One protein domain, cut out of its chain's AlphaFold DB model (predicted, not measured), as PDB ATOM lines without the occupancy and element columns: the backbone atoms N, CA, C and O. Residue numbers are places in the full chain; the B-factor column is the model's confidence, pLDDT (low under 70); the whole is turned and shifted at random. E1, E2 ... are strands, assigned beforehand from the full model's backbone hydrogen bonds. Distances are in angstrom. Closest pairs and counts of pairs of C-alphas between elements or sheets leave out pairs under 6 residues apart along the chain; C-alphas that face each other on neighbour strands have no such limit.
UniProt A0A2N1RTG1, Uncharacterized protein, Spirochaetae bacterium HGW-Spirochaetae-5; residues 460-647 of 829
ATOM      1  N   THR A 460      16.255  13.051  53.227       38.94
ATOM      2  CA  THR A 460      14.918  12.434  53.410       38.94
ATOM      3  C   THR A 460      13.911  12.748  52.289       38.94
ATOM      4  O   THR A 460      12.762  12.319  52.365       38.94
ATOM      5  N   ALA A 461      14.315  13.466  51.236       36.25
ATOM      6  CA  ALA A 461      13.464  13.835  50.093       36.25
ATOM      7  C   ALA A 461      13.907  13.131  48.787       36.25
ATOM      8  O   ALA A 461      15.096  12.823  48.668       36.25
ATOM      9  N   PRO A 462      12.996  12.898  47.811       34.41
ATOM     10  CA  PRO A 462      13.289  12.154  46.581       34.41
ATOM     11  C   PRO A 462      14.410  12.818  45.776       34.41
ATOM     12  O   PRO A 462      14.280  13.942  45.290       34.41
ATOM     13  N   PHE A 463      15.521  12.098  45.652       38.34
ATOM     14  CA  PHE A 463      16.771  12.563  45.061       38.34
ATOM     15  C   PHE A 463      16.853  12.156  43.579       38.34
ATOM     16  O   PHE A 463      16.560  11.015  43.223       38.34
ATOM     17  N   ARG A 464      17.259  13.082  42.698       31.61
ATOM     18  CA  ARG A 464      17.656  12.785  41.308       31.61
ATOM     19  C   ARG A 464      19.170  12.953  41.214       31.61
ATOM     20  O   ARG A 464      19.649  14.074  41.089       31.61
ATOM     21  N   VAL A 465      19.907  11.847  41.300       37.53
ATOM     22  CA  VAL A 465      21.366  11.848  41.122       37.53
ATOM     23  C   VAL A 465      21.642  11.989  39.627       37.53
ATOM     24  O   VAL A 465      21.279  11.103  38.854       37.53
ATOM     25  N   TYR A 466      22.289  13.069  39.207       31.66
ATOM     26  CA  TYR A 466      22.978  13.105  37.920       31.66
ATOM     27  C   TYR A 466      24.468  13.033  38.204       31.66
ATOM     28  O   TYR A 466      25.095  14.083  38.225       31.66
ATOM     29  N   GLU A 467      25.040  11.842  38.455       37.28
ATOM     30  CA  GLU A 467      26.498  11.770  38.587       37.28
ATOM     31  C   GLU A 467      27.225  10.427  38.546       37.28
ATOM     32  O   GLU A 467      26.680   9.368  38.841       37.28
ATOM     33  N   TYR A 468      28.505  10.533  38.171       35.41
ATOM     34  CA  TYR A 468      29.447   9.467  37.861       35.41
ATOM     35  C   TYR A 468      30.750   9.702  38.640       35.41
ATOM     36  O   TYR A 468      31.427  10.714  38.453       35.41
ATOM     37  N   ILE A 469      31.106   8.767  39.523       40.66
ATOM     38  CA  ILE A 469      32.233   8.900  40.455       40.66
ATOM     39  C   ILE A 469      33.488   8.288  39.835       40.66
ATOM     40  O   ILE A 469      33.618   7.071  39.717       40.66
ATOM     41  N   LYS A 470      34.449   9.140  39.468       35.06
ATOM     42  CA  LYS A 470      35.833   8.732  39.181       35.06
ATOM     43  C   LYS A 470      36.790   9.612  39.984       35.06
ATOM     44  O   LYS A 470      37.427  10.519  39.460       35.06
ATOM     45  N   GLY A 471      36.827   9.357  41.286       34.53
ATOM     46  CA  GLY A 471      37.773   9.924  42.242       34.53
ATOM     47  C   GLY A 471      37.841   8.978  43.432       34.53
ATOM     48  O   GLY A 471      36.800   8.652  43.995       34.53
ATOM     49  N   GLY A 472      39.032   8.460  43.732       35.44
ATOM     50  CA  GLY A 472      39.284   7.401  44.713       35.44
ATOM     51  C   GLY A 472      39.012   7.806  46.162       35.44
ATOM     52  O   GLY A 472      39.937   7.900  46.959       35.44
ATOM     53  N   PHE A 473      37.744   8.021  46.509       35.06
ATOM     54  CA  PHE A 473      37.277   7.997  47.889       35.06
ATOM     55  C   PHE A 473      36.775   6.587  48.216       35.06
ATOM     56  O   PHE A 473      35.885   6.057  47.545       35.06
ATOM     57  N   LEU A 474      37.369   5.986  49.247       35.88
ATOM     58  CA  LEU A 474      36.896   4.764  49.892       35.88
ATOM     59  C   LEU A 474      35.598   5.101  50.638       35.88
ATOM     60  O   LEU A 474      35.626   5.560  51.775       35.88
ATOM     61  N   VAL A 475      34.459   4.957  49.967       44.44
ATOM     62  CA  VAL A 475      33.153   4.910  50.634       44.44
ATOM     63  C   VAL A 475      32.796   3.437  50.763       44.44
ATOM     64  O   VAL A 475      32.586   2.779  49.747       44.44
ATOM     65  N   ASP A 476      32.745   2.934  51.997       54.94
ATOM     66  CA  ASP A 476      32.566   1.503  52.287       54.94
ATOM     67  C   ASP A 476      31.208   0.939  51.806       54.94
ATOM     68  O   ASP A 476      31.070  -0.268  51.620       54.94
ATOM     69  N   TRP A 477      30.173   1.780  51.656       64.69
ATOM     70  CA  TRP A 477      28.831   1.400  51.180       64.69
ATOM     71  C   TRP A 477      27.935   2.628  50.956       64.69
ATOM     72  O   TRP A 477      28.102   3.665  51.599       64.69
ATOM     73  N   TRP A 478      26.956   2.518  50.056       76.00
ATOM     74  CA  TRP A 478      25.897   3.514  49.868       76.00
ATOM     75  C   TRP A 478      24.627   3.037  50.554       76.00
ATOM     76  O   TRP A 478      24.103   1.984  50.199       76.00
ATOM     77  N   LYS A 479      24.125   3.814  51.518       82.31
ATOM     78  CA  LYS A 479      22.861   3.542  52.209       82.31
ATOM     79  C   LYS A 479      21.782   4.509  51.750       82.31
ATOM     80  O   LYS A 479      21.907   5.711  51.963       82.31
ATOM     81  N   PHE A 480      20.679   3.979  51.236       81.62
ATOM     82  CA  PHE A 480      19.502   4.777  50.899       81.62
ATOM     83  C   PHE A 480      18.341   4.491  51.857       81.62
ATOM     84  O   PHE A 480      17.971   3.337  52.082       81.62
ATOM     85  N   SER A 481      17.773   5.554  52.433       79.81
ATOM     86  CA  SER A 481      16.643   5.514  53.378       79.81
ATOM     87  C   SER A 481      15.321   6.017  52.781       79.81
ATOM     88  O   SER A 481      14.288   5.940  53.439       79.81
ATOM     89  N   SER A 482      15.335   6.494  51.536       83.75
ATOM     90  CA  SER A 482      14.169   6.988  50.794       83.75
ATOM     91  C   SER A 482      14.091   6.352  49.405       83.75
ATOM     92  O   SER A 482      15.013   5.641  48.990       83.75
ATOM     93  N   ASP A 483      12.972   6.554  48.710       88.81
ATOM     94  CA  ASP A 483      12.798   6.069  47.341       88.81
ATOM     95  C   ASP A 483      13.895   6.625  46.429       88.81
ATOM     96  O   ASP A 483      14.195   7.822  46.450       88.81
ATOM     97  N   ILE A 484      14.484   5.761  45.603       88.62
ATOM     98  CA  ILE A 484      15.627   6.131  44.771       88.62
ATOM     99  C   ILE A 484      15.556   5.530  43.372       88.62
ATOM    100  O   ILE A 484      15.067   4.425  43.151       88.62
ATOM    101  N   THR A 485      16.067   6.292  42.405       92.31
ATOM    102  CA  THR A 485      16.332   5.830  41.044       92.31
ATOM    103  C   THR A 485      17.774   6.143  40.667       92.31
ATOM    104  O   THR A 485      18.162   7.307  40.599       92.31
ATOM    105  N   LEU A 486      18.551   5.101  40.394       89.62
ATOM    106  CA  LEU A 486      19.882   5.170  39.803       89.62
ATOM    107  C   LEU A 486      19.740   4.974  38.293       89.62
ATOM    108  O   LEU A 486      19.134   3.992  37.866       89.62
ATOM    109  N   ASN A 487      20.250   5.908  37.487       91.75
ATOM    110  CA  ASN A 487      20.085   5.866  36.035       91.75
ATOM    111  C   ASN A 487      21.375   6.240  35.298       91.75
ATOM    112  O   ASN A 487      21.913   7.320  35.537       91.75
ATOM    113  N   GLY A 488      21.850   5.380  34.393       84.00
ATOM    114  CA  GLY A 488      23.003   5.686  33.537       84.00
ATOM    115  C   GLY A 488      24.355   5.660  34.257       84.00
ATOM    116  O   GLY A 488      25.305   6.291  33.795       84.00
ATOM    117  N   ILE A 489      24.443   4.989  35.410       83.31
ATOM    118  CA  ILE A 489      25.653   4.955  36.241       83.31
ATOM    119  C   ILE A 489      26.460   3.699  35.919       83.31
ATOM    120  O   ILE A 489      25.923   2.594  35.881       83.31
ATOM    121  N   ILE A 490      27.768   3.851  35.727       86.00
ATOM    122  CA  ILE A 490      28.684   2.717  35.598       86.00
ATOM    123  C   ILE A 490      29.467   2.598  36.908       86.00
ATOM    124  O   ILE A 490      30.198   3.502  37.316       86.00
ATOM    125  N   PHE A 491      29.299   1.454  37.546       84.69
ATOM    126  CA  PHE A 491      30.031   0.970  38.694       84.69
ATOM    127  C   PHE A 491      31.140   0.060  38.177       84.69
ATOM    128  O   PHE A 491      30.886  -1.061  37.744       84.69
ATOM    129  N   ASP A 492      32.364   0.567  38.201       82.88
ATOM    130  CA  ASP A 492      33.554  -0.173  37.797       82.88
ATOM    131  C   ASP A 492      34.602  -0.088  38.908       82.88
ATOM    132  O   ASP A 492      34.692   0.931  39.620       82.88
ATOM    133  N   ASN A 493      35.369  -1.160  39.076       72.75
ATOM    134  CA  ASN A 493      36.464  -1.212  40.025       72.75
ATOM    135  C   ASN A 493      37.796  -1.400  39.291       72.75
ATOM    136  O   ASN A 493      38.027  -2.411  38.631       72.75
ATOM    137  N   LEU A 494      38.678  -0.408  39.436       57.38
ATOM    138  CA  LEU A 494      40.029  -0.420  38.868       57.38
ATOM    139  C   LEU A 494      41.086  -0.904  39.871       57.38
ATOM    140  O   LEU A 494      42.218  -1.151  39.467       57.38
ATOM    141  N   GLU A 495      40.746  -1.023  41.158       57.16
ATOM    142  CA  GLU A 495      41.682  -1.456  42.198       57.16
ATOM    143  C   GLU A 495      41.239  -2.789  42.810       57.16
ATOM    144  O   GLU A 495      40.050  -3.049  42.972       57.16
ATOM    145  N   GLU A 496      42.195  -3.646  43.171       54.06
ATOM    146  CA  GLU A 496      41.952  -5.024  43.632       54.06
ATOM    147  C   GLU A 496      41.079  -5.131  44.903       54.06
ATOM    148  O   GLU A 496      40.622  -6.222  45.235       54.06
ATOM    149  N   TYR A 497      40.800  -4.024  45.610       52.81
ATOM    150  CA  TYR A 497      40.191  -4.060  46.942       52.81
ATOM    151  C   TYR A 497      39.222  -2.893  47.185       52.81
ATOM    152  O   TYR A 497      39.617  -1.849  47.703       52.81
ATOM    153  N   LEU A 498      37.936  -3.053  46.855       48.72
ATOM    154  CA  LEU A 498      36.915  -2.074  47.242       48.72
ATOM    155  C   LEU A 498      35.575  -2.731  47.586       48.72
ATOM    156  O   LEU A 498      34.967  -3.427  46.774       48.72
ATOM    157  N   TYR A 499      35.097  -2.433  48.794       52.31
ATOM    158  CA  TYR A 499      33.748  -2.712  49.272       52.31
ATOM    159  C   TYR A 499      32.793  -1.677  48.667       52.31
ATOM    160  O   TYR A 499      32.666  -0.574  49.183       52.31
ATOM    161  N   ARG A 500      32.152  -1.974  47.535       59.41
ATOM    162  CA  ARG A 500      31.078  -1.112  47.013       59.41
ATOM    163  C   ARG A 500      29.756  -1.852  47.079       59.41
ATOM    164  O   ARG A 500      29.379  -2.539  46.138       59.41
ATOM    165  N   TYR A 501      29.068  -1.685  48.203       70.00
ATOM    166  CA  TYR A 501      27.696  -2.148  48.380       70.00
ATOM    167  C   TYR A 501      26.724  -1.021  48.082       70.00
ATOM    168  O   TYR A 501      26.839   0.064  48.654       70.00
ATOM    169  N   ILE A 502      25.718  -1.296  47.256       82.06
ATOM    170  CA  ILE A 502      24.491  -0.506  47.294       82.06
ATOM    171  C   ILE A 502      23.534  -1.198  48.252       82.06
ATOM    172  O   ILE A 502      23.035  -2.283  47.962       82.06
ATOM    173  N   TYR A 503      23.290  -0.559  49.391       83.94
ATOM    174  CA  TYR A 503      22.302  -0.986  50.362       83.94
ATOM    175  C   TYR A 503      21.122  -0.017  50.376       83.94
ATOM    176  O   TYR A 503      21.270   1.200  50.500       83.94
ATOM    177  N   SER A 504      19.915  -0.556  50.313       79.62
ATOM    178  CA  SER A 504      18.700   0.221  50.532       79.62
ATOM    179  C   SER A 504      17.766  -0.556  51.441       79.62
ATOM    180  O   SER A 504      17.614  -1.764  51.299       79.62
ATOM    181  N   SER A 505      17.164   0.152  52.392       80.19
ATOM    182  CA  SER A 505      16.078  -0.358  53.235       80.19
ATOM    183  C   SER A 505      14.825   0.512  53.093       80.19
ATOM    184  O   SER A 505      14.107   0.721  54.071       80.19
ATOM    185  N   SER A 506      14.646   1.142  51.927       70.50
ATOM    186  CA  SER A 506      13.589   2.119  51.645       70.50
ATOM    187  C   SER A 506      12.443   1.515  50.827       70.50
ATOM    188  O   SER A 506      12.479   0.340  50.486       70.50
ATOM    189  N   GLY A 507      11.396   2.297  50.542       84.31
ATOM    190  CA  GLY A 507      10.224   1.844  49.790       84.31
ATOM    191  C   GLY A 507      10.560   1.378  48.368       84.31
ATOM    192  O   GLY A 507      10.692   0.182  48.113       84.31
ATOM    193  N   VAL A 508      10.667   2.316  47.428       91.75
ATOM    194  CA  VAL A 508      10.855   2.032  45.998       91.75
ATOM    195  C   VAL A 508      12.311   2.221  45.582       91.75
ATOM    196  O   VAL A 508      12.871   3.309  45.711       91.75
ATOM    197  N   PHE A 509      12.910   1.191  44.988       93.38
ATOM    198  CA  PHE A 509      14.290   1.222  44.514       93.38
ATOM    199  C   PHE A 509      14.372   0.876  43.027       93.38
ATOM    200  O   PHE A 509      13.890  -0.170  42.603       93.38
ATOM    201  N   LYS A 510      14.990   1.737  42.213       95.31
ATOM    202  CA  LYS A 510      15.097   1.533  40.760       95.31
ATOM    203  C   LYS A 510      16.537   1.669  40.272       95.31
ATOM    204  O   LYS A 510      17.185   2.669  40.563       95.31
ATOM    205  N   ILE A 511      17.009   0.722  39.467       94.12
ATOM    206  CA  ILE A 511      18.265   0.790  38.710       94.12
ATOM    207  C   ILE A 511      17.922   0.712  37.228       94.12
ATOM    208  O   ILE A 511      17.240  -0.218  36.804       94.12
ATOM    209  N   LYS A 512      18.363   1.688  36.433       94.81
ATOM    210  CA  LYS A 512      18.089   1.737  34.993       94.81
ATOM    211  C   LYS A 512      19.356   2.073  34.218       94.81
ATOM    212  O   LYS A 512      20.066   2.987  34.610       94.81
ATOM    213  N   TRP A 513      19.631   1.387  33.111       90.19
ATOM    214  CA  TRP A 513      20.747   1.750  32.217       90.19
ATOM    215  C   TRP A 513      22.113   1.815  32.917       90.19
ATOM    216  O   TRP A 513      22.974   2.608  32.541       90.19
ATOM    217  N   CYS A 514      22.304   1.022  33.971       90.81
ATOM    218  CA  CYS A 514      23.542   1.009  34.741       90.81
ATOM    219  C   CYS A 514      24.447  -0.148  34.306       90.81
ATOM    220  O   CYS A 514      23.966  -1.191  33.860       90.81
ATOM    221  N   ASN A 515      25.757   0.013  34.481       89.94
ATOM    222  CA  ASN A 515      26.734  -1.054  34.271       89.94
ATOM    223  C   ASN A 515      27.447  -1.376  35.589       89.94
ATOM    224  O   ASN A 515      27.907  -0.459  36.250       89.94
ATOM    225  N   PHE A 516      27.557  -2.642  35.967       91.25
ATOM    226  CA  PHE A 516      28.296  -3.124  37.131       91.25
ATOM    227  C   PHE A 516      29.361  -4.092  36.639       91.25
ATOM    228  O   PHE A 516      29.020  -5.196  36.216       91.25
ATOM    229  N   THR A 517      30.626  -3.681  36.651       89.88
ATOM    230  CA  THR A 517      31.729  -4.482  36.116       89.88
ATOM    231  C   THR A 517      32.873  -4.626  37.115       89.88
ATOM    232  O   THR A 517      33.205  -3.683  37.832       89.88
ATOM    233  N   ASN A 518      33.478  -5.818  37.141       87.12
ATOM    234  CA  ASN A 518      34.709  -6.125  37.872       87.12
ATOM    235  C   ASN A 518      34.640  -5.878  39.395       87.12
ATOM    236  O   ASN A 518      35.631  -5.535  40.039       87.12
ATOM    237  N   ILE A 519      33.470  -6.056  40.010       85.00
ATOM    238  CA  ILE A 519      33.309  -5.879  41.458       85.00
ATOM    239  C   ILE A 519      33.714  -7.179  42.160       85.00
ATOM    240  O   ILE A 519      32.976  -8.168  42.157       85.00
ATOM    241  N   LYS A 520      34.926  -7.180  42.722       83.50
ATOM    242  CA  LYS A 520      35.564  -8.344  43.351       83.50
ATOM    243  C   LYS A 520      35.319  -8.430  44.853       83.50
ATOM    244  O   LYS A 520      35.172  -7.420  45.538       83.50
ATOM    245  N   ARG A 521      35.293  -9.661  45.362       74.69
ATOM    246  CA  ARG A 521      35.250  -9.980  46.786       74.69
ATOM    247  C   ARG A 521      36.629  -9.719  47.382       74.69
ATOM    248  O   ARG A 521      37.634 -10.224  46.895       74.69
ATOM    249  N   VAL A 522      36.661  -9.000  48.497       68.44
ATOM    250  CA  VAL A 522      37.832  -8.985  49.376       68.44
ATOM    251  C   VAL A 522      37.699 -10.166  50.331       68.44
ATOM    252  O   VAL A 522      36.725 -10.242  51.085       68.44
ATOM    253  N   ASP A 523      38.657 -11.094  50.297       62.03
ATOM    254  CA  ASP A 523      38.775 -12.186  51.268       62.03
ATOM    255  C   ASP A 523      39.148 -11.627  52.646       62.03
ATOM    256  O   ASP A 523      40.291 -11.690  53.103       62.03
ATOM    257  N   TYR A 524      38.169 -11.039  53.328       56.38
ATOM    258  CA  TYR A 524      38.313 -10.682  54.727       56.38
ATOM    259  C   TYR A 524      38.060 -11.935  55.562       56.38
ATOM    260  O   TYR A 524      36.916 -12.349  55.744       56.38
ATOM    261  N   LYS A 525      39.148 -12.545  56.048       57.72
ATOM    262  CA  LYS A 525      39.162 -13.809  56.809       57.72
ATOM    263  C   LYS A 525      38.317 -13.816  58.095       57.72
ATOM    264  O   LYS A 525      38.146 -14.881  58.667       57.72
ATOM    265  N   ASP A 526      37.784 -12.671  58.525       55.50
ATOM    266  CA  ASP A 526      37.079 -12.523  59.806       55.50
ATOM    267  C   ASP A 526      35.573 -12.204  59.685       55.50
ATOM    268  O   ASP A 526      34.928 -11.947  60.700       55.50
ATOM    269  N   VAL A 527      34.976 -12.215  58.482       54.22
ATOM    270  CA  VAL A 527      33.525 -11.955  58.320       54.22
ATOM    271  C   VAL A 527      32.811 -13.071  57.552       54.22
ATOM    272  O   VAL A 527      32.132 -12.837  56.558       54.22
ATOM    273  N   ASP A 528      32.904 -14.301  58.055       53.03
ATOM    274  CA  ASP A 528      32.207 -15.488  57.516       53.03
ATOM    275  C   ASP A 528      30.661 -15.423  57.572       53.03
ATOM    276  O   ASP A 528      29.981 -16.397  57.263       53.03
ATOM    277  N   SER A 529      30.061 -14.300  57.982       55.88
ATOM    278  CA  SER A 529      28.641 -14.232  58.363       55.88
ATOM    279  C   SER A 529      27.737 -13.363  57.486       55.88
ATOM    280  O   SER A 529      26.525 -13.412  57.683       55.88
ATOM    281  N   TYR A 530      28.254 -12.619  56.499       57.09
ATOM    282  CA  TYR A 530      27.393 -11.827  55.609       57.09
ATOM    283  C   TYR A 530      27.512 -12.283  54.152       57.09
ATOM    284  O   TYR A 530      28.606 -12.219  53.586       57.09
ATOM    285  N   PRO A 531      26.410 -12.717  53.513       58.97
ATOM    286  CA  PRO A 531      26.427 -13.011  52.091       58.97
ATOM    287  C   PRO A 531      26.724 -11.713  51.327       58.97
ATOM    288  O   PRO A 531      26.022 -10.709  51.455       58.97
ATOM    289  N   LEU A 532      27.832 -11.720  50.587       67.38
ATOM    290  CA  LEU A 532      28.337 -10.553  49.879       67.38
ATOM    291  C   LEU A 532      27.567 -10.384  48.568       67.38
ATOM    292  O   LEU A 532      27.657 -11.246  47.704       67.38
ATOM    293  N   TYR A 533      26.840  -9.288  48.395       79.12
ATOM    294  CA  TYR A 533      26.135  -8.972  47.148       79.12
ATOM    295  C   TYR A 533      26.566  -7.602  46.647       79.12
ATOM    296  O   TYR A 533      26.771  -6.710  47.458       79.12
ATOM    297  N   VAL A 534      26.668  -7.399  45.332       80.19
ATOM    298  CA  VAL A 534      26.976  -6.070  44.759       80.19
ATOM    299  C   VAL A 534      25.876  -5.066  45.116       80.19
ATOM    300  O   VAL A 534      26.125  -3.901  45.427       80.19
ATOM    301  N   VAL A 535      24.638  -5.551  45.121       82.94
ATOM    302  CA  VAL A 535      23.446  -4.803  45.502       82.94
ATOM    303  C   VAL A 535      22.679  -5.631  46.525       82.94
ATOM    304  O   VAL A 535      22.379  -6.790  46.259       82.94
ATOM    305  N   ASN A 536      22.356  -5.046  47.677       87.56
ATOM    306  CA  ASN A 536      21.552  -5.672  48.723       87.56
ATOM    307  C   ASN A 536      20.401  -4.737  49.115       87.56
ATOM    308  O   ASN A 536      20.592  -3.776  49.860       87.56
ATOM    309  N   ILE A 537      19.211  -4.981  48.574       87.44
ATOM    310  CA  ILE A 537      18.055  -4.093  48.727       87.44
ATOM    311  C   ILE A 537      16.952  -4.819  49.479       87.44
ATOM    312  O   ILE A 537      16.538  -5.903  49.090       87.44
ATOM    313  N   THR A 538      16.410  -4.170  50.501       90.25
ATOM    314  CA  THR A 538      15.120  -4.500  51.107       90.25
ATOM    315  C   THR A 538      14.151  -3.366  50.803       90.25
ATOM    316  O   THR A 538      14.405  -2.231  51.203       90.25
ATOM    317  N   GLY A 539      13.049  -3.649  50.106       85.44
ATOM    318  CA  GLY A 539      12.094  -2.599  49.751       85.44
ATOM    319  C   GLY A 539      10.695  -3.080  49.400       85.44
ATOM    320  O   GLY A 539      10.440  -4.272  49.235       85.44
ATOM    321  N   SER A 540       9.757  -2.139  49.300       89.50
ATOM    322  CA  SER A 540       8.370  -2.414  48.913       89.50
ATOM    323  C   SER A 540       8.200  -2.626  47.408       89.50
ATOM    324  O   SER A 540       7.265  -3.320  47.015       89.50
ATOM    325  N   ALA A 541       9.087  -2.063  46.577       95.12
ATOM    326  CA  ALA A 541       9.157  -2.339  45.143       95.12
ATOM    327  C   ALA A 541      10.572  -2.123  44.588       95.12
ATOM    328  O   ALA A 541      11.188  -1.088  44.837       95.12
ATOM    329  N   ILE A 542      11.069  -3.072  43.797       96.75
ATOM    330  CA  ILE A 542      12.416  -3.046  43.221       96.75
ATOM    331  C   ILE A 542      12.327  -3.196  41.698       96.75
ATOM    332  O   ILE A 542      11.728  -4.144  41.204       96.75
ATOM    333  N   GLU A 543      12.945  -2.290  40.936       97.56
ATOM    334  CA  GLU A 543      13.054  -2.373  39.471       97.56
ATOM    335  C   GLU A 543      14.524  -2.349  39.036       97.56
ATOM    336  O   GLU A 543      15.251  -1.418  39.373       97.56
ATOM    337  N   ILE A 544      14.960  -3.312  38.229       97.38
ATOM    338  CA  ILE A 544      16.284  -3.347  37.599       97.38
ATOM    339  C   ILE A 544      16.066  -3.517  36.099       97.38
ATOM    340  O   ILE A 544      15.599  -4.561  35.652       97.38
ATOM    341  N   LEU A 545      16.344  -2.466  35.327       96.50
ATOM    342  CA  LEU A 545      15.974  -2.380  33.916       96.50
ATOM    343  C   LEU A 545      17.174  -2.012  33.042       96.50
ATOM    344  O   LEU A 545      17.889  -1.062  33.358       96.50
ATOM    345  N   ASN A 546      17.347  -2.673  31.898       94.19
ATOM    346  CA  ASN A 546      18.354  -2.294  30.893       94.19
ATOM    347  C   ASN A 546      19.784  -2.190  31.461       94.19
ATOM    348  O   ASN A 546      20.520  -1.267  31.124       94.19
ATOM    349  N   CYS A 547      20.156  -3.062  32.399       94.69
ATOM    350  CA  CYS A 547      21.457  -3.005  33.066       94.69
ATOM    351  C   CYS A 547      22.414  -4.077  32.541       94.69
ATOM    352  O   CYS A 547      21.995  -5.170  32.167       94.69
ATOM    353  N   LYS A 548      23.716  -3.790  32.592       93.31
ATOM    354  CA  LYS A 548      24.786  -4.770  32.369       93.31
ATOM    355  C   LYS A 548      25.478  -5.070  33.697       93.31
ATOM    356  O   LYS A 548      25.875  -4.154  34.401       93.31
ATOM    357  N   ILE A 549      25.588  -6.337  34.066       93.69
ATOM    358  CA  ILE A 549      26.189  -6.809  35.312       93.69
ATOM    359  C   ILE A 549      27.180  -7.910  34.931       93.69
ATOM    360  O   ILE A 549      26.779  -9.026  34.612       93.69
ATOM    361  N   SER A 550      28.474  -7.604  34.909       92.62
ATOM    362  CA  SER A 550      29.495  -8.490  34.343       92.62
ATOM    363  C   SER A 550      30.728  -8.664  35.223       92.62
ATOM    364  O   SER A 550      31.240  -7.707  35.782       92.62
ATOM    365  N   GLU A 551      31.248  -9.890  35.288       91.56
ATOM    366  CA  GLU A 551      32.553 -10.211  35.891       91.56
ATOM    367  C   GLU A 551      32.685  -9.824  37.371       91.56
ATOM    368  O   GLU A 551      33.785  -9.566  37.869       91.56
ATOM    369  N   ASN A 552      31.566  -9.812  38.089       91.00
ATOM    370  CA  ASN A 552      31.568  -9.570  39.523       91.00
ATOM    371  C   ASN A 552      31.677 -10.901  40.262       91.00
ATOM    372  O   ASN A 552      31.227 -11.944  39.788       91.00
ATOM    373  N   ASP A 553      32.230 -10.870  41.463       88.25
ATOM    374  CA  ASP A 553      32.261 -12.074  42.288       88.25
ATOM    375  C   ASP A 553      30.877 -12.372  42.878       88.25
ATOM    376  O   ASP A 553      30.562 -13.526  43.156       88.25
ATOM    377  N   ALA A 554      30.010 -11.363  42.993       87.19
ATOM    378  CA  ALA A 554      28.653 -11.514  43.497       87.19
ATOM    379  C   ALA A 554      27.596 -10.822  42.631       87.19
ATOM    380  O   ALA A 554      27.870  -9.794  42.022       87.19
ATOM    381  N   GLY A 555      26.374 -11.363  42.628       92.38
ATOM    382  CA  GLY A 555      25.211 -10.742  41.995       92.38
ATOM    383  C   GLY A 555      24.396  -9.867  42.948       92.38
ATOM    384  O   GLY A 555      24.937  -9.223  43.854       92.38
ATOM    385  N   PHE A 556      23.085  -9.804  42.720       95.25
ATOM    386  CA  PHE A 556      22.153  -8.936  43.449       95.25
ATOM    387  C   PHE A 556      21.298  -9.727  44.445       95.25
ATOM    388  O   PHE A 556      20.838 -10.815  44.119       95.25
ATOM    389  N   ASN A 557      21.029  -9.151  45.620       95.00
ATOM    390  CA  ASN A 557      20.122  -9.678  46.643       95.00
ATOM    391  C   ASN A 557      18.964  -8.723  46.889       95.00
ATOM    392  O   ASN A 557      19.167  -7.578  47.298       95.00
ATOM    393  N   LEU A 558      17.759  -9.199  46.610       95.88
ATOM    394  CA  LEU A 558      16.556  -8.392  46.501       95.88
ATOM    395  C   LEU A 558      15.489  -8.967  47.437       95.88
ATOM    396  O   LEU A 558      14.879  -9.987  47.134       95.88
ATOM    397  N   THR A 559      15.245  -8.314  48.567       96.25
ATOM    398  CA  THR A 559      14.210  -8.706  49.529       96.25
ATOM    399  C   THR A 559      12.943  -7.890  49.279       96.25
ATOM    400  O   THR A 559      12.839  -6.740  49.720       96.25
ATOM    401  N   SER A 560      11.990  -8.455  48.530       96.31
ATOM    402  CA  SER A 560      10.692  -7.836  48.227       96.31
ATOM    403  C   SER A 560       9.713  -8.823  47.578       96.31
ATOM    404  O   SER A 560      10.118  -9.705  46.828       96.31
ATOM    405  N   ASN A 561       8.408  -8.597  47.765       97.56
ATOM    406  CA  ASN A 561       7.340  -9.284  47.019       97.56
ATOM    407  C   ASN A 561       7.005  -8.593  45.679       97.56
ATOM    408  O   ASN A 561       6.077  -8.997  44.977       97.56
ATOM    409  N   SER A 562       7.712  -7.510  45.344       97.62
ATOM    410  CA  SER A 562       7.530  -6.727  44.121       97.62
ATOM    411  C   SER A 562       8.902  -6.433  43.518       97.62
ATOM    412  O   SER A 562       9.572  -5.470  43.895       97.62
ATOM    413  N   VAL A 563       9.349  -7.306  42.616       98.19
ATOM    414  CA  VAL A 563      10.668  -7.240  41.977       98.19
ATOM    415  C   VAL A 563      10.490  -7.367  40.475       98.19
ATOM    416  O   VAL A 563       9.964  -8.363  40.005       98.19
ATOM    417  N   LEU A 564      10.973  -6.396  39.710       98.25
ATOM    418  CA  LEU A 564      11.014  -6.454  38.254       98.25
ATOM    419  C   LEU A 564      12.465  -6.400  37.786       98.25
ATOM    420  O   LEU A 564      13.108  -5.360  37.905       98.25
ATOM    421  N   VAL A 565      12.962  -7.494  37.214       98.25
ATOM    422  CA  VAL A 565      14.262  -7.542  36.530       98.25
ATOM    423  C   VAL A 565      14.011  -7.746  35.044       98.25
ATOM    424  O   VAL A 565      13.485  -8.790  34.643       98.25
ATOM    425  N   GLN A 566      14.344  -6.746  34.227       97.38
ATOM    426  CA  GLN A 566      14.007  -6.766  32.807       97.38
ATOM    427  C   GLN A 566      15.087  -6.189  31.896       97.38
ATOM    428  O   GLN A 566      15.687  -5.163  32.216       97.38
ATOM    429  N   TYR A 567      15.292  -6.800  30.726       94.94
ATOM    430  CA  TYR A 567      16.251  -6.327  29.718       94.94
ATOM    431  C   TYR A 567      17.681  -6.201  30.258       94.94
ATOM    432  O   TYR A 567      18.428  -5.317  29.856       94.94
ATOM    433  N   CYS A 568      18.072  -7.059  31.200       95.94
ATOM    434  CA  CYS A 568      19.392  -7.019  31.819       95.94
ATOM    435  C   CYS A 568      20.300  -8.151  31.335       95.94
ATOM    436  O   CYS A 568      19.847  -9.245  30.998       95.94
ATOM    437  N   GLN A 569      21.602  -7.886  31.355       94.38
ATOM    438  CA  GLN A 569      22.656  -8.839  31.021       94.38
ATOM    439  C   GLN A 569      23.450  -9.166  32.276       94.38
ATOM    440  O   GLN A 569      24.089  -8.285  32.845       94.38
ATOM    441  N   PHE A 570      23.443 -10.427  32.685       95.06
ATOM    442  CA  PHE A 570      24.213 -10.944  33.806       95.06
ATOM    443  C   PHE A 570      25.261 -11.924  33.293       95.06
ATOM    444  O   PHE A 570      24.919 -12.999  32.801       95.06
ATOM    445  N   TYR A 571      26.534 -11.573  33.422       91.94
ATOM    446  CA  TYR A 571      27.643 -12.365  32.899       91.94
ATOM    447  C   TYR A 571      28.694 -12.638  33.972       91.94
ATOM    448  O   TYR A 571      29.132 -11.709  34.649       91.94
ATOM    449  N   LYS A 572      29.148 -13.888  34.107       93.06
ATOM    450  CA  LYS A 572      30.254 -14.270  35.008       93.06
ATOM    451  C   LYS A 572      30.106 -13.747  36.441       93.06
ATOM    452  O   LYS A 572      31.033 -13.146  36.977       93.06
ATOM    453  N   GLN A 573      28.948 -13.963  37.058       94.44
ATOM    454  CA  GLN A 573      28.789 -13.770  38.502       94.44
ATOM    455  C   GLN A 573      29.350 -15.006  39.225       94.44
ATOM    456  O   GLN A 573      28.728 -16.064  39.178       94.44
ATOM    457  N   LEU A 574      30.563 -14.917  39.783       90.56
ATOM    458  CA  LEU A 574      31.400 -16.106  40.039       90.56
ATOM    459  C   LEU A 574      31.067 -16.899  41.313       90.56
ATOM    460  O   LEU A 574      31.240 -18.117  41.309       90.56
ATOM    461  N   LEU A 575      30.629 -16.246  42.395       89.94
ATOM    462  CA  LEU A 575      30.480 -16.882  43.716       89.94
ATOM    463  C   LEU A 575      29.039 -16.918  44.235       89.94
ATOM    464  O   LEU A 575      28.706 -17.798  45.021       89.94
ATOM    465  N   ASN A 576      28.190 -15.977  43.817       90.94
ATOM    466  CA  ASN A 576      26.800 -15.864  44.274       90.94
ATOM    467  C   ASN A 576      25.818 -15.847  43.096       90.94
ATOM    468  O   ASN A 576      26.230 -15.571  41.965       90.94
ATOM    469  N   PRO A 577      24.520 -16.125  43.340       96.50
ATOM    470  CA  PRO A 577      23.506 -16.010  42.302       96.50
ATOM    471  C   PRO A 577      23.529 -14.626  41.649       96.50
ATOM    472  O   PRO A 577      23.691 -13.622  42.343       96.50
ATOM    473  N   ALA A 578      23.355 -14.567  40.328       96.81
ATOM    474  CA  ALA A 578      23.320 -13.306  39.597       96.81
ATOM    475  C   ALA A 578      22.141 -12.436  40.051       96.81
ATOM    476  O   ALA A 578      22.308 -11.240  40.294       96.81
ATOM    477  N   VAL A 579      20.978 -13.061  40.242       97.94
ATOM    478  CA  VAL A 579      19.810 -12.463  40.889       97.94
ATOM    479  C   VAL A 579      19.310 -13.413  41.973       97.94
ATOM    480  O   VAL A 579      18.880 -14.524  41.679       97.94
ATOM    481  N   HIS A 580      19.353 -12.971  43.224       97.81
ATOM    482  CA  HIS A 580      18.752 -13.638  44.370       97.81
ATOM    483  C   HIS A 580      17.561 -12.817  44.861       97.81
ATOM    484  O   HIS A 580      17.725 -11.656  45.237       97.81
ATOM    485  N   VAL A 581      16.368 -13.404  44.841       97.69
ATOM    486  CA  VAL A 581      15.146 -12.764  45.335       97.69
ATOM    487  C   VAL A 581      14.654 -13.504  46.568       97.69
ATOM    488  O   VAL A 581      14.454 -14.715  46.508       97.69
ATOM    489  N   ILE A 582      14.442 -12.763  47.655       97.62
ATOM    490  CA  ILE A 582      13.816 -13.245  48.887       97.62
ATOM    491  C   ILE A 582      12.422 -12.618  48.966       97.62
ATOM    492  O   ILE A 582      12.287 -11.406  49.172       97.62
ATOM    493  N   GLY A 583      11.386 -13.422  48.756       97.19
ATOM    494  CA  GLY A 583      10.002 -12.963  48.706       97.19
ATOM    495  C   GLY A 583       9.104 -13.875  47.878       97.19
ATOM    496  O   GLY A 583       9.560 -14.823  47.247       97.19
ATOM    497  N   ALA A 584       7.812 -13.552  47.850       96.88
ATOM    498  CA  ALA A 584       6.780 -14.391  47.255       96.88
ATOM    499  C   ALA A 584       5.795 -13.613  46.373       96.88
ATOM    500  O   ALA A 584       5.453 -12.458  46.646       96.88
ATOM    501  N   GLY A 585       5.216 -14.308  45.392       95.12
ATOM    502  CA  GLY A 585       4.039 -13.858  44.649       95.12
ATOM    503  C   GLY A 585       4.322 -13.336  43.241       95.12
ATOM    504  O   GLY A 585       5.455 -13.091  42.839       95.12
ATOM    505  N   ALA A 586       3.245 -13.112  42.484       94.81
ATOM    506  CA  ALA A 586       3.304 -12.718  41.071       94.81
ATOM    507  C   ALA A 586       3.885 -11.312  40.808       94.81
ATOM    508  O   ALA A 586       4.042 -10.919  39.654       94.81
ATOM    509  N   GLY A 587       4.191 -10.545  41.861       95.94
ATOM    510  CA  GLY A 587       4.921  -9.280  41.757       95.94
ATOM    511  C   GLY A 587       6.418  -9.460  41.488       95.94
ATOM    512  O   GLY A 587       7.085  -8.484  41.158       95.94
ATOM    513  N   ILE A 588       6.948 -10.683  41.607       98.31
ATOM    514  CA  ILE A 588       8.325 -11.030  41.247       98.31
ATOM    515  C   ILE A 588       8.345 -11.488  39.784       98.31
ATOM    516  O   ILE A 588       7.798 -12.534  39.431       98.31
ATOM    517  N   ILE A 589       8.969 -10.682  38.929       98.44
ATOM    518  CA  ILE A 589       8.997 -10.822  37.476       98.44
ATOM    519  C   ILE A 589      10.449 -10.742  36.994       98.44
ATOM    520  O   ILE A 589      11.112  -9.715  37.138       98.44
ATOM    521  N   VAL A 590      10.922 -11.812  36.353       98.44
ATOM    522  CA  VAL A 590      12.223 -11.869  35.669       98.44
ATOM    523  C   VAL A 590      11.961 -12.121  34.188       98.44
ATOM    524  O   VAL A 590      11.559 -13.221  33.798       98.44
ATOM    525  N   ASN A 591      12.129 -11.083  33.367       98.12
ATOM    526  CA  ASN A 591      11.650 -11.061  31.984       98.12
ATOM    527  C   ASN A 591      12.685 -10.490  30.997       98.12
ATOM    528  O   ASN A 591      13.254  -9.447  31.277       98.12
ATOM    529  N   HIS A 592      12.906 -11.091  29.825       95.69
ATOM    530  CA  HIS A 592      13.858 -10.563  28.824       95.69
ATOM    531  C   HIS A 592      15.277 -10.329  29.361       95.69
ATOM    532  O   HIS A 592      15.842  -9.260  29.172       95.69
ATOM    533  N   ASN A 593      15.879 -11.291  30.059       96.44
ATOM    534  CA  ASN A 593      17.259 -11.160  30.543       96.44
ATOM    535  C   ASN A 593      18.181 -12.220  29.940       96.44
ATOM    536  O   ASN A 593      17.748 -13.339  29.663       96.44
ATOM    537  N   ASP A 594      19.460 -11.874  29.802       93.88
ATOM    538  CA  ASP A 594      20.523 -12.802  29.417       93.88
ATOM    539  C   ASP A 594      21.362 -13.160  30.641       93.88
ATOM    540  O   ASP A 594      21.965 -12.288  31.262       93.88
ATOM    541  N   PHE A 595      21.438 -14.444  30.977       95.19
ATOM    542  CA  PHE A 595      22.247 -14.961  32.071       95.19
ATOM    543  C   PHE A 595      23.309 -15.923  31.545       95.19
ATOM    544  O   PHE A 595      23.007 -17.046  31.139       95.19
ATOM    545  N   LEU A 596      24.566 -15.491  31.564       92.06
ATOM    546  CA  LEU A 596      25.673 -16.131  30.867       92.06
ATOM    547  C   LEU A 596      26.810 -16.464  31.846       92.06
ATOM    548  O   LEU A 596      27.394 -15.569  32.452       92.06
ATOM    549  N   TYR A 597      27.190 -17.736  31.968       93.00
ATOM    550  CA  TYR A 597      28.354 -18.156  32.770       93.00
ATOM    551  C   TYR A 597      28.300 -17.753  34.255       93.00
ATOM    552  O   TYR A 597      29.325 -17.450  34.861       93.00
ATOM    553  N   ASN A 598      27.108 -17.709  34.845       95.50
ATOM    554  CA  ASN A 598      26.920 -17.341  36.251       95.50
ATOM    555  C   ASN A 598      27.037 -18.556  37.175       95.50
ATOM    556  O   ASN A 598      26.831 -19.683  36.744       95.50
ATOM    557  N   TYR A 599      27.299 -18.344  38.460       95.62
ATOM    558  CA  TYR A 599      27.276 -19.408  39.462       95.62
ATOM    559  C   TYR A 599      25.885 -20.058  39.550       95.62
ATOM    560  O   TYR A 599      25.702 -21.237  39.244       95.62
ATOM    561  N   VAL A 600      24.887 -19.237  39.872       97.44
ATOM    562  CA  VAL A 600      23.453 -19.512  39.723       97.44
ATOM    563  C   VAL A 600      22.857 -18.308  39.004       97.44
ATOM    564  O   VAL A 600      23.229 -17.179  39.318       97.44
ATOM    565  N   SER A 601      21.968 -18.493  38.029       97.94
ATOM    566  CA  SER A 601      21.414 -17.331  37.316       97.94
ATOM    567  C   SER A 601      20.307 -16.643  38.114       97.94
ATOM    568  O   SER A 601      20.437 -15.466  38.449       97.94
ATOM    569  N   VAL A 602      19.265 -17.380  38.499       98.38
ATOM    570  CA  VAL A 602      18.197 -16.869  39.370       98.38
ATOM    571  C   VAL A 602      18.023 -17.796  40.564       98.38
ATOM    572  O   VAL A 602      17.785 -18.989  40.385       98.38
ATOM    573  N   LYS A 603      18.117 -17.249  41.777       98.12
ATOM    574  CA  LYS A 603      17.739 -17.932  43.016       98.12
ATOM    575  C   LYS A 603      16.494 -17.271  43.608       98.12
ATOM    576  O   LYS A 603      16.457 -16.049  43.732       98.12
ATOM    577  N   LEU A 604      15.508 -18.078  43.982       98.38
ATOM    578  CA  LEU A 604      14.293 -17.657  44.671       98.38
ATOM    579  C   LEU A 604      14.243 -18.332  46.046       98.38
ATOM    580  O   LEU A 604      14.334 -19.556  46.133       98.38
ATOM    581  N   GLU A 605      14.114 -17.525  47.090       98.00
ATOM    582  CA  GLU A 605      14.009 -17.921  48.497       98.00
ATOM    583  C   GLU A 605      12.716 -17.330  49.076       98.00
ATOM    584  O   GLU A 605      12.298 -16.244  48.667       98.00
ATOM    585  N   ASP A 606      12.043 -18.061  49.966       97.38
ATOM    586  CA  ASP A 606      10.693 -17.752  50.463       97.38
ATOM    587  C   ASP A 606       9.628 -17.605  49.354       97.38
ATOM    588  O   ASP A 606       8.578 -16.986  49.542       97.38
ATOM    589  N   ASN A 607       9.871 -18.197  48.184       98.19
ATOM    590  CA  ASN A 607       8.996 -18.089  47.023       98.19
ATOM    591  C   ASN A 607       7.775 -19.020  47.145       98.19
ATOM    592  O   ASN A 607       7.832 -20.057  47.808       98.19
ATOM    593  N   ASN A 608       6.656 -18.683  46.495       97.88
ATOM    594  CA  ASN A 608       5.401 -19.449  46.581       97.88
ATOM    595  C   ASN A 608       4.970 -20.113  45.262       97.88
ATOM    596  O   ASN A 608       3.867 -20.656  45.180       97.88
ATOM    597  N   GLY A 609       5.830 -20.073  44.242       97.56
ATOM    598  CA  GLY A 609       5.607 -20.683  42.932       97.56
ATOM    599  C   GLY A 609       4.753 -19.841  41.980       97.56
ATOM    600  O   GLY A 609       4.506 -20.270  40.853       97.56
ATOM    601  N   LEU A 610       4.294 -18.654  42.404       97.94
ATOM    602  CA  LEU A 610       3.537 -17.715  41.564       97.94
ATOM    603  C   LEU A 610       4.434 -16.705  40.835       97.94
ATOM    604  O   LEU A 610       3.920 -15.837  40.129       97.94
ATOM    605  N   GLU A 611       5.749 -16.777  41.032       98.25
ATOM    606  CA  GLU A 611       6.714 -15.879  40.404       98.25
ATOM    607  C   GLU A 611       6.719 -16.059  38.876       98.25
ATOM    608  O   GLU A 611       6.530 -17.161  38.355       98.25
ATOM    609  N   VAL A 612       6.943 -14.973  38.130       98.25
ATOM    610  CA  VAL A 612       6.866 -14.973  36.661       98.25
ATOM    611  C   VAL A 612       8.264 -14.931  36.056       98.25
ATOM    612  O   VAL A 612       8.907 -13.882  36.006       98.25
ATOM    613  N   LEU A 613       8.726 -16.073  35.546       98.25
ATOM    614  CA  LEU A 613      10.012 -16.209  34.864       98.25
ATOM    615  C   LEU A 613       9.752 -16.506  33.386       98.25
ATOM    616  O   LEU A 613       9.255 -17.579  33.040       98.25
ATOM    617  N   LYS A 614      10.049 -15.563  32.492       97.56
ATOM    618  CA  LYS A 614       9.777 -15.755  31.059       97.56
ATOM    619  C   LYS A 614      10.707 -14.975  30.144       97.56
ATOM    620  O   LYS A 614      11.337 -14.022  30.579       97.56
ATOM    621  N   ASN A 615      10.771 -15.365  28.876       96.44
ATOM    622  CA  ASN A 615      11.539 -14.658  27.849       96.44
ATOM    623  C   ASN A 615      13.025 -14.490  28.218       96.44
ATOM    624  O   ASN A 615      13.618 -13.486  27.857       96.44
ATOM    625  N   ASN A 616      13.646 -15.413  28.959       96.31
ATOM    626  CA  ASN A 616      15.048 -15.288  29.383       96.31
ATOM    627  C   ASN A 616      15.958 -16.248  28.604       96.31
ATOM    628  O   ASN A 616      15.515 -17.290  28.121       96.31
ATOM    629  N   ILE A 617      17.248 -15.927  28.531       93.25
ATOM    630  CA  ILE A 617      18.290 -16.850  28.076       93.25
ATOM    631  C   ILE A 617      19.143 -17.245  29.279       93.25
ATOM    632  O   ILE A 617      19.774 -16.396  29.902       93.25
ATOM    633  N   PHE A 618      19.197 -18.538  29.585       94.31
ATOM    634  CA  PHE A 618      20.064 -19.110  30.609       94.31
ATOM    635  C   PHE A 618      21.131 -19.986  29.963       94.31
ATOM    636  O   PHE A 618      20.840 -21.053  29.417       94.31
ATOM    637  N   TYR A 619      22.385 -19.566  30.054       90.62
ATOM    638  CA  TYR A 619      23.489 -20.218  29.371       90.62
ATOM    639  C   TYR A 619      24.657 -20.501  30.314       90.62
ATOM    640  O   TYR A 619      25.223 -19.593  30.924       90.62
ATOM    641  N   THR A 620      25.019 -21.784  30.404       88.12
ATOM    642  CA  THR A 620      26.213 -22.283  31.105       88.12
ATOM    643  C   THR A 620      26.326 -21.760  32.538       88.12
ATOM    644  O   THR A 620      27.353 -21.227  32.939       88.12
ATOM    645  N   SER A 621      25.259 -21.874  33.335       93.06
ATOM    646  CA  SER A 621      25.391 -21.617  34.775       93.06
ATOM    647  C   SER A 621      26.177 -22.749  35.441       93.06
ATOM    648  O   SER A 621      25.960 -23.908  35.091       93.06
ATOM    649  N   LEU A 622      27.075 -22.434  36.378       93.56
ATOM    650  CA  LEU A 622      27.947 -23.425  37.014       93.56
ATOM    651  C   LEU A 622      27.147 -24.467  37.802       93.56
ATOM    652  O   LEU A 622      27.447 -25.654  37.716       93.56
ATOM    653  N   LEU A 623      26.153 -24.017  38.573       95.50
ATOM    654  CA  LEU A 623      25.283 -24.890  39.357       95.50
ATOM    655  C   LEU A 623      23.888 -24.996  38.753       95.50
ATOM    656  O   LEU A 623      23.482 -26.081  38.346       95.50
ATOM    657  N   TYR A 624      23.158 -23.877  38.699       97.38
ATOM    658  CA  TYR A 624      21.762 -23.873  38.266       97.38
ATOM    659  C   TYR A 624      21.410 -22.657  37.411       97.38
ATOM    660  O   TYR A 624      21.804 -21.529  37.717       97.38
ATOM    661  N   SER A 625      20.605 -22.868  36.371       96.88
ATOM    662  CA  SER A 625      19.905 -21.783  35.681       96.88
ATOM    663  C   SER A 625      18.900 -21.135  36.631       96.88
ATOM    664  O   SER A 625      18.981 -19.941  36.911       96.88
ATOM    665  N   ILE A 626      17.995 -21.930  37.196       98.38
ATOM    666  CA  ILE A 626      17.027 -21.465  38.189       98.38
ATOM    667  C   ILE A 626      17.123 -22.367  39.415       98.38
ATOM    668  O   ILE A 626      17.117 -23.589  39.290       98.38
ATOM    669  N   GLN A 627      17.195 -21.769  40.599       98.19
ATOM    670  CA  GLN A 627      17.090 -22.457  41.878       98.19
ATOM    671  C   GLN A 627      15.935 -21.843  42.667       98.19
ATOM    672  O   GLN A 627      16.014 -20.681  43.048       98.19
ATOM    673  N   ALA A 628      14.881 -22.609  42.926       98.31
ATOM    674  CA  ALA A 628      13.748 -22.152  43.728       98.31
ATOM    675  C   ALA A 628      13.537 -23.045  44.960       98.31
ATOM    676  O   ALA A 628      13.879 -24.229  44.944       98.31
ATOM    677  N   GLU A 629      12.966 -22.500  46.030       98.12
ATOM    678  CA  GLU A 629      12.544 -23.301  47.183       98.12
ATOM    679  C   GLU A 629      11.211 -23.997  46.903       98.12
ATOM    680  O   GLU A 629      11.126 -25.225  46.971       98.12
ATOM    681  N   THR A 630      10.199 -23.230  46.491       98.00
ATOM    682  CA  THR A 630       8.919 -23.746  45.993       98.00
ATOM    683  C   THR A 630       8.956 -23.866  44.474       98.00
ATOM    684  O   THR A 630       9.465 -22.984  43.782       98.00
ATOM    685  N   ALA A 631       8.381 -24.950  43.946       98.19
ATOM    686  CA  ALA A 631       8.370 -25.221  42.515       98.19
ATOM    687  C   ALA A 631       7.781 -24.055  41.695       98.19
ATOM    688  O   ALA A 631       6.657 -23.629  41.951       98.19
ATOM    689  N   VAL A 632       8.517 -23.591  40.683       98.31
ATOM    690  CA  VAL A 632       8.097 -22.508  39.775       98.31
ATOM    691  C   VAL A 632       8.090 -22.973  38.316       98.31
ATOM    692  O   VAL A 632       8.800 -23.909  37.947       98.31
ATOM    693  N   THR A 633       7.277 -22.346  37.465       98.19
ATOM    694  CA  THR A 633       7.264 -22.609  36.015       98.19
ATOM    695  C   THR A 633       7.879 -21.436  35.260       98.19
ATOM    696  O   THR A 633       7.520 -20.291  35.523       98.19
ATOM    697  N   TYR A 634       8.762 -21.706  34.295       98.12
ATOM    698  CA  TYR A 634       9.324 -20.686  33.399       98.12
ATOM    699  C   TYR A 634       8.967 -20.970  31.940       98.12
ATOM    700  O   TYR A 634       8.840 -22.124  31.538       98.12
ATOM    701  N   THR A 635       8.761 -19.926  31.140       97.94
ATOM    702  CA  THR A 635       8.210 -20.036  29.773       97.94
ATOM    703  C   THR A 635       9.023 -19.242  28.756       97.94
ATOM    704  O   THR A 635       9.786 -18.351  29.135       97.94
ATOM    705  N   ASN A 636       8.870 -19.552  27.466       96.31
ATOM    706  CA  ASN A 636       9.373 -18.743  26.348       96.31
ATOM    707  C   ASN A 636      10.880 -18.440  26.439       96.31
ATOM    708  O   ASN A 636      11.322 -17.335  26.153       96.31
ATOM    709  N   SER A 637      11.668 -19.377  26.962       95.25
ATOM    710  CA  SER A 637      13.057 -19.144  27.379       95.25
ATOM    711  C   SER A 637      14.009 -20.132  26.710       95.25
ATOM    712  O   SER A 637      13.608 -21.225  26.315       95.25
ATOM    713  N   VAL A 638      15.288 -19.776  26.624       91.06
ATOM    714  CA  VAL A 638      16.355 -20.709  26.237       91.06
ATOM    715  C   VAL A 638      17.100 -21.140  27.491       91.06
ATOM    716  O   VAL A 638      17.428 -20.308  28.331       91.06
ATOM    717  N   GLU A 639      17.381 -22.429  27.631       91.75
ATOM    718  CA  GLU A 639      18.104 -22.975  28.778       91.75
ATOM    719  C   GLU A 639      19.146 -24.001  28.326       91.75
ATOM    720  O   GLU A 639      18.853 -24.890  27.533       91.75
ATOM    721  N   ASN A 640      20.359 -23.916  28.866       86.94
ATOM    722  CA  ASN A 640      21.408 -24.915  28.641       86.94
ATOM    723  C   ASN A 640      22.106 -25.367  29.939       86.94
ATOM    724  O   ASN A 640      23.241 -25.831  29.914       86.94
ATOM    725  N   ALA A 641      21.475 -25.192  31.099       85.69
ATOM    726  CA  ALA A 641      21.969 -25.755  32.354       85.69
ATOM    727  C   ALA A 641      20.817 -26.374  33.154       85.69
ATOM    728  O   ALA A 641      19.664 -26.354  32.729       85.69
ATOM    729  N   VAL A 642      21.146 -27.008  34.279       93.12
ATOM    730  CA  VAL A 642      20.163 -27.671  35.142       93.12
ATOM    731  C   VAL A 642      19.370 -26.618  35.916       93.12
ATOM    732  O   VAL A 642      19.936 -25.623  36.360       93.12
ATOM    733  N   SER A 643      18.080 -26.855  36.137       96.94
ATOM    734  CA  SER A 643      17.269 -26.077  37.074       96.94
ATOM    735  C   SER A 643      16.802 -26.944  38.244       96.94
ATOM    736  O   SER A 643      16.520 -28.131  38.080       96.94
ATOM    737  N   PHE A 644      16.720 -26.351  39.434       97.88
ATOM    738  CA  PHE A 644      16.287 -26.988  40.675       97.88
ATOM    739  C   PHE A 644      14.951 -26.396  41.128       97.88
ATOM    740  O   PHE A 644      14.838 -25.181  41.294       97.88
ATOM    741  N   ASN A 645      13.941 -27.255  41.310       97.69
ATOM    742  CA  ASN A 645      12.553 -26.852  41.582       97.69
ATOM    743  C   ASN A 645      12.013 -25.808  40.581       97.69
ATOM    744  O   ASN A 645      11.166 -24.985  40.912       97.69
ATOM    745  N   ALA A 646      12.457 -25.862  39.326       97.81
ATOM    746  CA  ALA A 646      11.840 -25.116  38.239       97.81
ATOM    747  C   ALA A 646      11.463 -26.078  37.114       97.81
ATOM    748  O   ALA A 646      12.260 -26.923  36.707       97.81
ATOM    749  N   THR A 647      10.232 -25.964  36.627       97.44
ATOM    750  CA  THR A 647       9.695 -26.812  35.561       97.44
ATOM    751  C   THR A 647       9.558 -26.000  34.281       97.44
ATOM    752  O   THR A 647       9.090 -24.862  34.296       97.44
TER     753      THR A 647
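Overview. This is residues 460 to 647 of the 829 residues of an uncharacterized protein of Spirochaetae bacterium HGW-Spirochaetae-5 (UniProt A0A2N1RTG1). The chain is wound in stacked turns, a solenoid whose turns each bear three short strands, and like strands lie side by side in three long parallel rows: E1 to E16, E2 to E17 and E3 to E18, each row taking one strand of a turn. At the last turn the long bent E19 follows two of the rows, with E20 beside it at the end, and residues 524 to 530 stick out from the stack. The printed part has 188 residues with no named helix and twenty named strands, E1 to E20 in order; it is all strand in class, though under half of the residues, 85, are in named strands. The whole is compact, with a radius of gyration of the C-alphas of 15.8 A, and spans 46 by 35 by 30 A.

Arrangement. E1, residues 477 to 480, E4, 501 to 504, E7, 535 to 538, E10, 556 to 559, E13, 579 to 582, and E16, 600 to 605, are in turn parallel neighbours; N 478 and O 501 are 2.8 A apart, within hydrogen-bond range. So are E2, 484 to 487, E5, 508 to 512, E8, 541 to 545, E11, 563 to 566, E14, 588 to 591, and E17, 612 to 614, with N 486 and O 510 at 2.8 A. E19, 624 to 635, bends by 133 degrees at residue 630 and is the parallel neighbour of E16, with N 604 and O 627 at 2.8 A, of E17, with N 635 and O 613 at 3.1 A, and of E20, 644 to 647, with N 647 and O 632 at 2.8 A. These strands form one branched sheet, twisted. The other sheet, parallel, runs E3, 490 to 492, E6, 515 to 517, E9, 548 to 550, E12, 569 to 571, E15, 594 to 596, E18, 617 to 619; N 491 and O 515 are 2.7 A apart. The two sheets form a sandwich, two sheets face to face, with strands at 76 degrees. E2 runs on into E3 at 83 degrees.

Along the chain. E1 begins at C-alpha 477 (28.831, 1.400, 51.180). The longer strands are E5, 13.2 A, E8, 13.1 A, E16, 13.0 A, and E19, 16.4 A from first to last C-alpha. E20 ends at C-alpha 647 (9.695, -26.812, 35.561).

Size, cuts and confidence. The C-alphas of Gly 471 and Thr 647 are farthest apart, 46.7 A. The printed part has no cut; the link E6 to E7 is long, 17 residues. Mean pLDDT of the printed part is 84.0; residues 460 to 477, 494 to 500 and 522 to 532 are under 70.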